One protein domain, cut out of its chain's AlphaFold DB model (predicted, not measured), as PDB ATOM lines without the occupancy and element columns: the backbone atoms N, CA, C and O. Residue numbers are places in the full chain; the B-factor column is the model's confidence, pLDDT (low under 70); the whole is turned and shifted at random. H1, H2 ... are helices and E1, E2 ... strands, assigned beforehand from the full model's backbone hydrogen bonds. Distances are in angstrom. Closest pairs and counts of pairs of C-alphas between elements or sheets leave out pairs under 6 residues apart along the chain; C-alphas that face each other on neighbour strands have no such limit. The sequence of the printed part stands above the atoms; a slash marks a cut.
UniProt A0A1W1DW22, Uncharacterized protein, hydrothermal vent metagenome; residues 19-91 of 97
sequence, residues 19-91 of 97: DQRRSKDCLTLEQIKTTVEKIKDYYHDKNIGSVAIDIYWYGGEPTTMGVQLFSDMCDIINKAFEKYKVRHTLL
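This is residues 19 to 91 of the 97 residues of an uncharacterized protein of hydrothermal vent metagenome (UniProt A0A1W1DW22). Two long helices, H2 and H4, lie side by side but offset lengthwise, with a two-stranded parallel sheet, E1 and E2, beside H4 and short H1 at one far end. The printed 73 residues, with H1 H2 E1 H3 H4 E2 in order, are mixed and only just compact, close to loose: radius of gyration of the C-alphas 13.5 A, a rod of 41 by 18 by 18 A.

Find C-alpha 19 at (-11.821, -17.249, -8.439), where H1, residues 19 to 22, begins. H2, 29 to 45, runs 24.5 A; E1 is 52 to 57, H3 62 to 65. H4, 67 to 80, runs 20.0 A; E2, 85 to 90, ends at (-6.990, -36.188, -20.161).

H2 and H4 touch, closest at the C-alphas of Leu 29 and Met 73, 6.2 A, the same way at a shallow tilt of 25 degrees. E1 and E2 are parallel, 18 degrees; look at N 55 and O 87, 2.8 A. E1, H3 H4, E2 is a strand-helix-strand unit, parallel strands joined through helices, with a right-handed crossover. In H2 and H4 every O i to N i+4 pair is within hydrogen-bond range; H1 and H3 are too short for one.

The C-alphas farthest apart, of Asp 19 and Gly 49, are 41.2 A apart. The printed part has no cut, no link is long, and no printed residue is under 70 in pLDDT.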
ATOM      1  N   ASP A  19     -12.559 -18.260  -7.679       93.44
ATOM      2  CA  ASP A  19     -11.821 -17.249  -8.439       93.44
ATOM      3  C   ASP A  19     -10.805 -17.887  -9.389       93.44
ATOM      4  O   ASP A  19     -10.776 -17.548 -10.572       93.44
ATOM      5  N   GLN A  20     -10.064 -18.903  -8.930       94.06
ATOM      6  CA  GLN A  20      -9.162 -19.674  -9.793       94.06
ATOM      7  C   GLN A  20      -9.906 -20.321 -10.965       94.06
ATOM      8  O   GLN A  20      -9.437 -20.258 -12.098       94.06
ATOM      9  N   ARG A  21     -11.096 -20.885 -10.717       94.00
ATOM     10  CA  ARG A  21     -11.912 -21.538 -11.757       94.00
ATOM     11  C   ARG A  21     -12.543 -20.579 -12.764       94.00
ATOM     12  O   ARG A  21     -13.033 -21.026 -13.800       94.00
ATOM     13  N   ARG A  22     -12.548 -19.276 -12.475       92.44
ATOM     14  CA  ARG A  22     -13.063 -18.228 -13.368       92.44
ATOM     15  C   ARG A  22     -11.983 -17.610 -14.248       92.44
ATOM     16  O   ARG A  22     -12.341 -17.008 -15.262       92.44
ATOM     17  N   SER A  23     -10.703 -17.764 -13.901       93.31
ATOM     18  CA  SER A  23      -9.612 -17.367 -14.793       93.31
ATOM     19  C   SER A  23      -9.694 -18.184 -16.078       93.31
ATOM     20  O   SER A  23      -9.823 -19.405 -16.032       93.31
ATOM     21  N   LYS A  24      -9.637 -17.492 -17.217       93.00
ATOM     22  CA  LYS A  24      -9.569 -18.091 -18.559       93.00
ATOM     23  C   LYS A  24      -8.134 -18.221 -19.055       93.00
ATOM     24  O   LYS A  24      -7.919 -18.549 -20.221       93.00
ATOM     25  N   ASP A  25      -7.169 -17.945 -18.186       94.38
ATOM     26  CA  ASP A  25      -5.769 -18.034 -18.544       94.38
ATOM     27  C   ASP A  25      -5.428 -19.485 -18.877       94.38
ATOM     28  O   ASP A  25      -5.921 -20.448 -18.268       94.38
ATOM     29  N   CYS A  26      -4.588 -19.622 -19.890       95.31
ATOM     30  CA  CYS A  26      -4.013 -20.886 -20.298       95.31
ATOM     31  C   CYS A  26      -2.494 -20.752 -20.276       95.31
ATOM     32  O   CYS A  26      -1.957 -19.656 -20.461       95.31
ATOM     33  N   LEU A  27      -1.797 -21.872 -20.095       94.81
ATOM     34  CA  LEU A  27      -0.367 -21.915 -20.363       94.81
ATOM     35  C   LEU A  27      -0.106 -21.505 -21.814       94.81
ATOM     36  O   LEU A  27      -0.827 -21.897 -22.732       94.81
ATOM     37  N   THR A  28       0.947 -20.729 -22.027       96.88
ATOM     38  CA  THR A  28       1.407 -20.386 -23.371       96.88
ATOM     39  C   THR A  28       2.254 -21.518 -23.947       96.88
ATOM     40  O   THR A  28       2.856 -22.310 -23.217       96.88
ATOM     41  N   LEU A  29       2.369 -21.573 -25.275       97.88
ATOM     42  CA  LEU A  29       3.251 -22.538 -25.940       97.88
ATOM     43  C   LEU A  29       4.718 -22.384 -25.494       97.88
ATOM     44  O   LEU A  29       5.419 -23.379 -25.333       97.88
ATOM     45  N   GLU A  30       5.171 -21.160 -25.207       98.38
ATOM     46  CA  GLU A  30       6.516 -20.896 -24.669       98.38
ATOM     47  C   GLU A  30       6.707 -21.448 -23.249       98.38
ATOM     48  O   GLU A  30       7.770 -21.980 -22.921       98.38
ATOM     49  N   GLN A  31       5.672 -21.398 -22.405       97.88
ATOM     50  CA  GLN A  31       5.712 -22.039 -21.088       97.88
ATOM     51  C   GLN A  31       5.790 -23.567 -21.208       97.88
ATOM     52  O   GLN A  31       6.507 -24.200 -20.428       97.88
ATOM     53  N   ILE A  32       5.123 -24.167 -22.200       97.94
ATOM     54  CA  ILE A  32       5.257 -25.604 -22.490       97.94
ATOM     55  C   ILE A  32       6.678 -25.931 -22.953       97.94
ATOM     56  O   ILE A  32       7.289 -26.833 -22.381       97.94
ATOM     57  N   LYS A  33       7.245 -25.161 -23.892       98.50
ATOM     58  CA  LYS A  33       8.647 -25.314 -24.335       98.50
ATOM     59  C   LYS A  33       9.626 -25.231 -23.161       98.50
ATOM     60  O   LYS A  33      10.460 -26.109 -22.976       98.50
ATOM     61  N   THR A  34       9.463 -24.225 -22.307       98.31
ATOM     62  CA  THR A  34      10.292 -24.057 -21.103       98.31
ATOM     63  C   THR A  34      10.158 -25.251 -20.153       98.31
ATOM     64  O   THR A  34      11.131 -25.672 -19.532       98.31
ATOM     65  N   THR A  35       8.955 -25.813 -20.025       97.56
ATOM     66  CA  THR A  35       8.706 -26.973 -19.162       97.56
ATOM     67  C   THR A  35       9.383 -28.230 -19.702       97.56
ATOM     68  O   THR A  35      10.016 -28.946 -18.928       97.56
ATOM     69  N   VAL A  36       9.286 -28.500 -21.009       97.31
ATOM     70  CA  VAL A  36       9.910 -29.694 -21.601       97.31
ATOM     71  C   VAL A  36      11.433 -29.626 -21.565       97.31
ATOM     72  O   VAL A  36      12.055 -30.639 -21.260       97.31
ATOM     73  N   GLU A  37      12.036 -28.450 -21.769       98.12
ATOM     74  CA  GLU A  37      13.490 -28.288 -21.637       98.12
ATOM     75  C   GLU A  37      13.960 -28.582 -20.208       98.12
ATOM     76  O   GLU A  37      14.848 -29.405 -20.018       98.12
ATOM     77  N   LYS A  38      13.266 -28.068 -19.185       97.88
ATOM     78  CA  LYS A  38      13.589 -28.391 -17.781       97.88
ATOM     79  C   LYS A  38      13.507 -29.888 -17.465       97.88
ATOM     80  O   LYS A  38      14.277 -30.392 -16.650       97.88
ATOM     81  N   ILE A  39      12.562 -30.605 -18.075       96.31
ATOM     82  CA  ILE A  39      12.444 -32.062 -17.910       96.31
ATOM     83  C   ILE A  39      13.606 -32.776 -18.614       96.31
ATOM     84  O   ILE A  39      14.160 -33.719 -18.050       96.31
ATOM     85  N   LYS A  40      13.997 -32.331 -19.817       96.12
ATOM     86  CA  LYS A  40      15.154 -32.875 -20.544       96.12
ATOM     87  C   LYS A  40      16.447 -32.686 -19.758       96.12
ATOM     88  O   LYS A  40      17.184 -33.658 -19.613       96.12
ATOM     89  N   ASP A  41      16.672 -31.493 -19.214       97.38
ATOM     90  CA  ASP A  41      17.832 -31.190 -18.368       97.38
ATOM     91  C   ASP A  41      17.875 -32.136 -17.164       97.38
ATOM     92  O   ASP A  41      18.879 -32.797 -16.912       97.38
ATOM     93  N   TYR A  42      16.737 -32.313 -16.484       96.94
ATOM     94  CA  TYR A  42      16.635 -33.253 -15.372       96.94
ATOM     95  C   TYR A  42      16.947 -34.705 -15.783       96.94
ATOM     96  O   TYR A  42      17.639 -35.415 -15.053       96.94
ATOM     97  N   TYR A  43      16.463 -35.176 -16.937       95.62
ATOM     98  CA  TYR A  43      16.752 -36.536 -17.419       95.62
ATOM     99  C   TYR A  43      18.219 -36.711 -17.793       95.62
ATOM    100  O   TYR A  43      18.801 -37.745 -17.464       95.62
ATOM    101  N   HIS A  44      18.817 -35.707 -18.429       95.12
ATOM    102  CA  HIS A  44      20.240 -35.684 -18.733       95.12
ATOM    103  C   HIS A  44      21.076 -35.775 -17.448       95.12
ATOM    104  O   HIS A  44      21.887 -36.690 -17.305       95.12
ATOM    105  N   ASP A  45      20.801 -34.914 -16.468       97.94
ATOM    106  CA  ASP A  45      21.540 -34.850 -15.201       97.94
ATOM    107  C   ASP A  45      21.398 -36.122 -14.357       97.94
ATOM    108  O   ASP A  45      22.276 -36.466 -13.562       97.94
ATOM    109  N   LYS A  46      20.283 -36.842 -14.517       97.06
ATOM    110  CA  LYS A  46      20.025 -38.127 -13.855       97.06
ATOM    111  C   LYS A  46      20.400 -39.344 -14.700       97.06
ATOM    112  O   LYS A  46      20.199 -40.462 -14.231       97.06
ATOM    113  N   ASN A  47      20.948 -39.148 -15.901       95.50
ATOM    114  CA  ASN A  47      21.277 -40.207 -16.856       95.50
ATOM    115  C   ASN A  47      20.092 -41.162 -17.141       95.50
ATOM    116  O   ASN A  47      20.230 -42.386 -17.165       95.50
ATOM    117  N   ILE A  48      18.894 -40.600 -17.316       93.88
ATOM    118  CA  ILE A  48      17.659 -41.339 -17.603       93.88
ATOM    119  C   ILE A  48      17.503 -41.458 -19.121       93.88
ATOM    120  O   ILE A  48      17.099 -40.509 -19.785       93.88
ATOM    121  N   GLY A  49      17.815 -42.633 -19.673       88.62
ATOM    122  CA  GLY A  49      17.796 -42.867 -21.124       88.62
ATOM    123  C   GLY A  49      16.596 -43.652 -21.667       88.62
ATOM    124  O   GLY A  49      16.392 -43.673 -22.876       88.62
ATOM    125  N   SER A  50      15.810 -44.323 -20.816       86.81
ATOM    126  CA  SER A  50      14.674 -45.141 -21.268       86.81
ATOM    127  C   SER A  50      13.573 -45.207 -20.215       86.81
ATOM    128  O   SER A  50      13.660 -45.955 -19.242       86.81
ATOM    129  N   VAL A  51      12.539 -44.388 -20.407       90.25
ATOM    130  CA  VAL A  51      11.348 -44.314 -19.551       90.25
ATOM    131  C   VAL A  51      10.101 -44.044 -20.391       90.25
ATOM    132  O   VAL A  51      10.180 -43.523 -21.506       90.25
ATOM    133  N   ALA A  52       8.937 -44.388 -19.843       95.06
ATOM    134  CA  ALA A  52       7.668 -43.865 -20.330       95.06
ATOM    135  C   ALA A  52       7.374 -42.522 -19.649       95.06
ATOM    136  O   ALA A  52       7.617 -42.370 -18.452       95.06
ATOM    137  N   ILE A  53       6.843 -41.566 -20.408       96.06
ATOM    138  CA  ILE A  53       6.448 -40.248 -19.909       96.06
ATOM    139  C   ILE A  53       4.923 -40.179 -19.922       96.06
ATOM    140  O   ILE A  53       4.301 -40.142 -20.983       96.06
ATOM    141  N   ASP A  54       4.327 -40.162 -18.733       96.94
ATOM    142  CA  ASP A  54       2.884 -40.043 -18.544       96.94
ATOM    143  C   ASP A  54       2.486 -38.605 -18.227       96.94
ATOM    144  O   ASP A  54       2.856 -38.033 -17.199       96.94
ATOM    145  N   ILE A  55       1.700 -38.015 -19.120       96.81
ATOM    146  CA  ILE A  55       1.270 -36.626 -19.034       96.81
ATOM    147  C   ILE A  55      -0.210 -36.600 -18.718       96.81
ATOM    148  O   ILE A  55      -1.063 -36.796 -19.582       96.81
ATOM    149  N   TYR A  56      -0.510 -36.313 -17.459       96.25
ATOM    150  CA  TYR A  56      -1.870 -36.059 -17.012       96.25
ATOM    151  C   TYR A  56      -2.233 -34.606 -17.291       96.25
ATOM    152  O   TYR A  56      -1.619 -33.705 -16.722       96.25
ATOM    153  N   TRP A  57      -3.222 -34.363 -18.136       95.56
ATOM    154  CA  TRP A  57      -3.812 -33.048 -18.362       95.56
ATOM    155  C   TRP A  57      -5.000 -32.883 -17.419       95.56
ATOM    156  O   TRP A  57      -5.999 -33.584 -17.557       95.56
ATOM    157  N   TYR A  58      -4.870 -32.002 -16.431       93.69
ATOM    158  CA  TYR A  58      -5.868 -31.787 -15.375       93.69
ATOM    159  C   TYR A  58      -5.945 -30.299 -15.012       93.69
ATOM    160  O   TYR A  58      -5.350 -29.484 -15.704       93.69
ATOM    161  N   GLY A  59      -6.672 -29.910 -13.966       92.69
ATOM    162  CA  GLY A  59      -6.809 -28.506 -13.562       92.69
ATOM    163  C   GLY A  59      -8.274 -28.146 -13.389       92.69
ATOM    164  O   GLY A  59      -8.955 -28.782 -12.585       92.69
ATOM    165  N   GLY A  60      -8.734 -27.142 -14.136       92.88
ATOM    166  CA  GLY A  60     -10.157 -26.869 -14.314       92.88
ATOM    167  C   GLY A  60     -10.827 -27.939 -15.180       92.88
ATOM    168  O   GLY A  60     -10.695 -29.129 -14.924       92.88
ATOM    169  N   GLU A  61     -11.530 -27.520 -16.229       92.75
ATOM    170  CA  GLU A  61     -11.982 -28.417 -17.294       92.75
ATOM    171  C   GLU A  61     -11.057 -28.252 -18.510       92.75
ATOM    172  O   GLU A  61     -11.223 -27.289 -19.266       92.75
ATOM    173  N   PRO A  62     -10.078 -29.150 -18.730       89.56
ATOM    174  CA  PRO A  62      -9.041 -28.922 -19.735       89.56
ATOM    175  C   PRO A  62      -9.587 -28.856 -21.172       89.56
ATOM    176  O   PRO A  62      -8.976 -28.217 -22.027       89.56
ATOM    177  N   THR A  63     -10.764 -29.433 -21.453       88.88
ATOM    178  CA  THR A  63     -11.408 -29.328 -22.779       88.88
ATOM    179  C   THR A  63     -11.846 -27.904 -23.138       88.88
ATOM    180  O   THR A  63     -12.057 -27.594 -24.311       88.88
ATOM    181  N   THR A  64     -11.941 -26.995 -22.162       91.06
ATOM    182  CA  THR A  64     -12.366 -25.606 -22.400       91.06
ATOM    183  C   THR A  64     -11.337 -24.740 -23.124       91.06
ATOM    184  O   THR A  64     -11.710 -23.690 -23.643       91.06
ATOM    185  N   MET A  65     -10.078 -25.175 -23.202       91.75
ATOM    186  CA  MET A  65      -8.996 -24.452 -23.886       91.75
ATOM    187  C   MET A  65      -9.127 -24.458 -25.415       91.75
ATOM    188  O   MET A  65      -8.472 -23.676 -26.100       91.75
ATOM    189  N   GLY A  66      -9.965 -25.349 -25.952       92.44
ATOM    190  CA  GLY A  66     -10.083 -25.593 -27.384       92.44
ATOM    191  C   GLY A  66      -9.065 -26.614 -27.901       92.44
ATOM    192  O   GLY A  66      -7.959 -26.761 -27.383       92.44
ATOM    193  N   VAL A  67      -9.469 -27.335 -28.949       94.06
ATOM    194  CA  VAL A  67      -8.708 -28.465 -29.505       94.06
ATOM    195  C   VAL A  67      -7.371 -28.024 -30.101       94.06
ATOM    196  O   VAL A  67      -6.380 -28.717 -29.905       94.06
ATOM    197  N   GLN A  68      -7.321 -26.869 -30.778       96.69
ATOM    198  CA  GLN A  68      -6.095 -26.402 -31.435       96.69
ATOM    199  C   GLN A  68      -4.972 -26.161 -30.427       96.69
ATOM    200  O   GLN A  68      -3.904 -26.749 -30.554       96.69
ATOM    201  N   LEU A  69      -5.239 -25.371 -29.380       96.06
ATOM    202  CA  LEU A  69      -4.242 -25.077 -28.355       96.06
ATOM    203  C   LEU A  69      -3.758 -26.365 -27.676       96.06
ATOM    204  O   LEU A  69      -2.562 -26.545 -27.476       96.06
ATOM    205  N   PHE A  70      -4.672 -27.288 -27.365       95.88
ATOM    206  CA  PHE A  70      -4.308 -28.587 -26.803       95.88
ATOM    207  C   PHE A  70      -3.412 -29.413 -27.743       95.88
ATOM    208  O   PHE A  70      -2.421 -29.986 -27.285       95.88
ATOM    209  N   SER A  71      -3.733 -29.449 -29.041       96.94
ATOM    210  CA  SER A  71      -2.926 -30.133 -30.060       96.94
ATOM    211  C   SER A  71      -1.526 -29.536 -30.148       96.94
ATOM    212  O   SER A  71      -0.553 -30.271 -30.022       96.94
ATOM    213  N   ASP A  72      -1.416 -28.208 -30.246       98.19
ATOM    214  CA  ASP A  72      -0.130 -27.510 -30.345       98.19
ATOM    215  C   ASP A  72       0.767 -27.806 -29.129       98.19
ATOM    216  O   ASP A  72       1.975 -28.018 -29.260       98.19
ATOM    217  N   MET A  73       0.181 -27.869 -27.927       97.81
ATOM    218  CA  MET A  73       0.909 -28.262 -26.717       97.81
ATOM    219  C   MET A  73       1.385 -29.719 -26.776       97.81
ATOM    220  O   MET A  73       2.519 -30.002 -26.389       97.81
ATOM    221  N   CYS A  74       0.540 -30.643 -27.242       97.62
ATOM    222  CA  CYS A  74       0.912 -32.050 -27.389       97.62
ATOM    223  C   CYS A  74       2.026 -32.224 -28.425       97.62
ATOM    224  O   CYS A  74       2.973 -32.961 -28.162       97.62
ATOM    225  N   ASP A  75       1.971 -31.508 -29.547       98.50
ATOM    226  CA  ASP A  75       2.977 -31.572 -30.610       98.50
ATOM    227  C   ASP A  75       4.354 -31.113 -30.125       98.50
ATOM    228  O   ASP A  75       5.358 -31.777 -30.393       98.50
ATOM    229  N   ILE A  76       4.414 -30.027 -29.344       98.50
ATOM    230  CA  ILE A  76       5.662 -29.570 -28.713       98.50
ATOM    231  C   ILE A  76       6.253 -30.673 -27.834       98.50
ATOM    232  O   ILE A  76       7.452 -30.946 -27.906       98.50
ATOM    233  N   ILE A  77       5.422 -31.315 -27.012       98.19
ATOM    234  CA  ILE A  77       5.892 -32.319 -26.060       98.19
ATOM    235  C   ILE A  77       6.314 -33.608 -26.772       98.19
ATOM    236  O   ILE A  77       7.397 -34.129 -26.504       98.19
ATOM    237  N   ASN A  78       5.504 -34.097 -27.709       98.19
ATOM    238  CA  ASN A  78       5.798 -35.296 -28.489       98.19
ATOM    239  C   ASN A  78       7.077 -35.132 -29.305       98.19
ATOM    240  O   ASN A  78       7.896 -36.044 -29.339       98.19
ATOM    241  N   LYS A  79       7.292 -33.954 -29.903       98.19
ATOM    242  CA  LYS A  79       8.536 -33.649 -30.613       98.19
ATOM    243  C   LYS A  79       9.740 -33.600 -29.672       98.19
ATOM    244  O   LYS A  79      10.790 -34.146 -29.995       98.19
ATOM    245  N   ALA A  80       9.607 -32.969 -28.505       97.00
ATOM    246  CA  ALA A  80      10.699 -32.872 -27.534       97.00
ATOM    247  C   ALA A  80      11.129 -34.242 -26.979       97.00
ATOM    248  O   ALA A  80      12.305 -34.438 -26.663       97.00
ATOM    249  N   PHE A  81      10.193 -35.189 -26.887       96.50
ATOM    250  CA  PHE A  81      10.416 -36.524 -26.335       96.50
ATOM    251  C   PHE A  81      10.189 -37.651 -27.348       96.50
ATOM    252  O   PHE A  81       9.827 -38.753 -26.953       96.50
ATOM    253  N   GLU A  82      10.455 -37.421 -28.635       95.38
ATOM    254  CA  GLU A  82      10.202 -38.396 -29.717       95.38
ATOM    255  C   GLU A  82      10.889 -39.763 -29.509       95.38
ATOM    256  O   GLU A  82      10.440 -40.783 -30.025       95.38
ATOM    257  N   LYS A  83      11.976 -39.794 -28.724       93.69
ATOM    258  CA  LYS A  83      12.734 -41.008 -28.371       93.69
ATOM    259  C   LYS A  83      12.139 -41.786 -27.192       93.69
ATOM    260  O   LYS A  83      12.589 -42.893 -26.908       93.69
ATOM    261  N   TYR A  84      11.168 -41.211 -26.488       94.88
ATOM    262  CA  TYR A  84      10.512 -41.797 -25.324       94.88
ATOM    263  C   TYR A  84       9.091 -42.232 -25.676       94.88
ATOM    264  O   TYR A  84       8.447 -41.701 -26.578       94.88
ATOM    265  N   LYS A  85       8.550 -43.179 -24.907       96.25
ATOM    266  CA  LYS A  85       7.129 -43.515 -24.996       96.25
ATOM    267  C   LYS A  85       6.317 -42.460 -24.244       96.25
ATOM    268  O   LYS A  85       6.223 -42.527 -23.020       96.25
ATOM    269  N   VAL A  86       5.716 -41.516 -24.964       97.50
ATOM    270  CA  VAL A  86       4.845 -40.481 -24.385       97.50
ATOM    271  C   VAL A  86       3.388 -40.945 -24.391       97.50
ATOM    272  O   VAL A  86       2.892 -41.467 -25.391       97.50
ATOM    273  N   ARG A  87       2.685 -40.767 -23.270       98.00
ATOM    274  CA  ARG A  87       1.239 -40.993 -23.157       98.00
ATOM    275  C   ARG A  87       0.566 -39.757 -22.586       98.00
ATOM    276  O   ARG A  87       0.927 -39.281 -21.514       98.00
ATOM    277  N   HIS A  88      -0.465 -39.282 -23.271       97.12
ATOM    278  CA  HIS A  88      -1.309 -38.195 -22.793       97.12
ATOM    279  C   HIS A  88      -2.608 -38.765 -22.220       97.12
ATOM    280  O   HIS A  88      -3.323 -39.491 -22.906       97.12
ATOM    281  N   THR A  89      -2.919 -38.426 -20.972       96.31
ATOM    282  CA  THR A  89      -4.185 -38.773 -20.315       96.31
ATOM    283  C   THR A  89      -4.919 -37.496 -19.950       96.31
ATOM    284  O   THR A  89      -4.392 -36.664 -19.216       96.31
ATOM    285  N   LEU A  90      -6.137 -37.332 -20.459       94.06
ATOM    286  CA  LEU A  90      -6.990 -36.188 -20.161       94.06
ATOM    287  C   LEU A  90      -7.917 -36.519 -18.987       94.06
ATOM    288  O   LEU A  90      -8.721 -37.443 -19.080       94.06
ATOM    289  N   LEU A  91      -7.818 -35.760 -17.898       91.69
ATOM    290  CA  LEU A  91      -8.744 -35.839 -16.772       91.69
ATOM    291  C   LEU A  91      -9.804 -34.748 -16.946       91.69
ATOM    292  O   LEU A  91      -9.530 -33.569 -16.729       91.69
TER     293      LEU A  91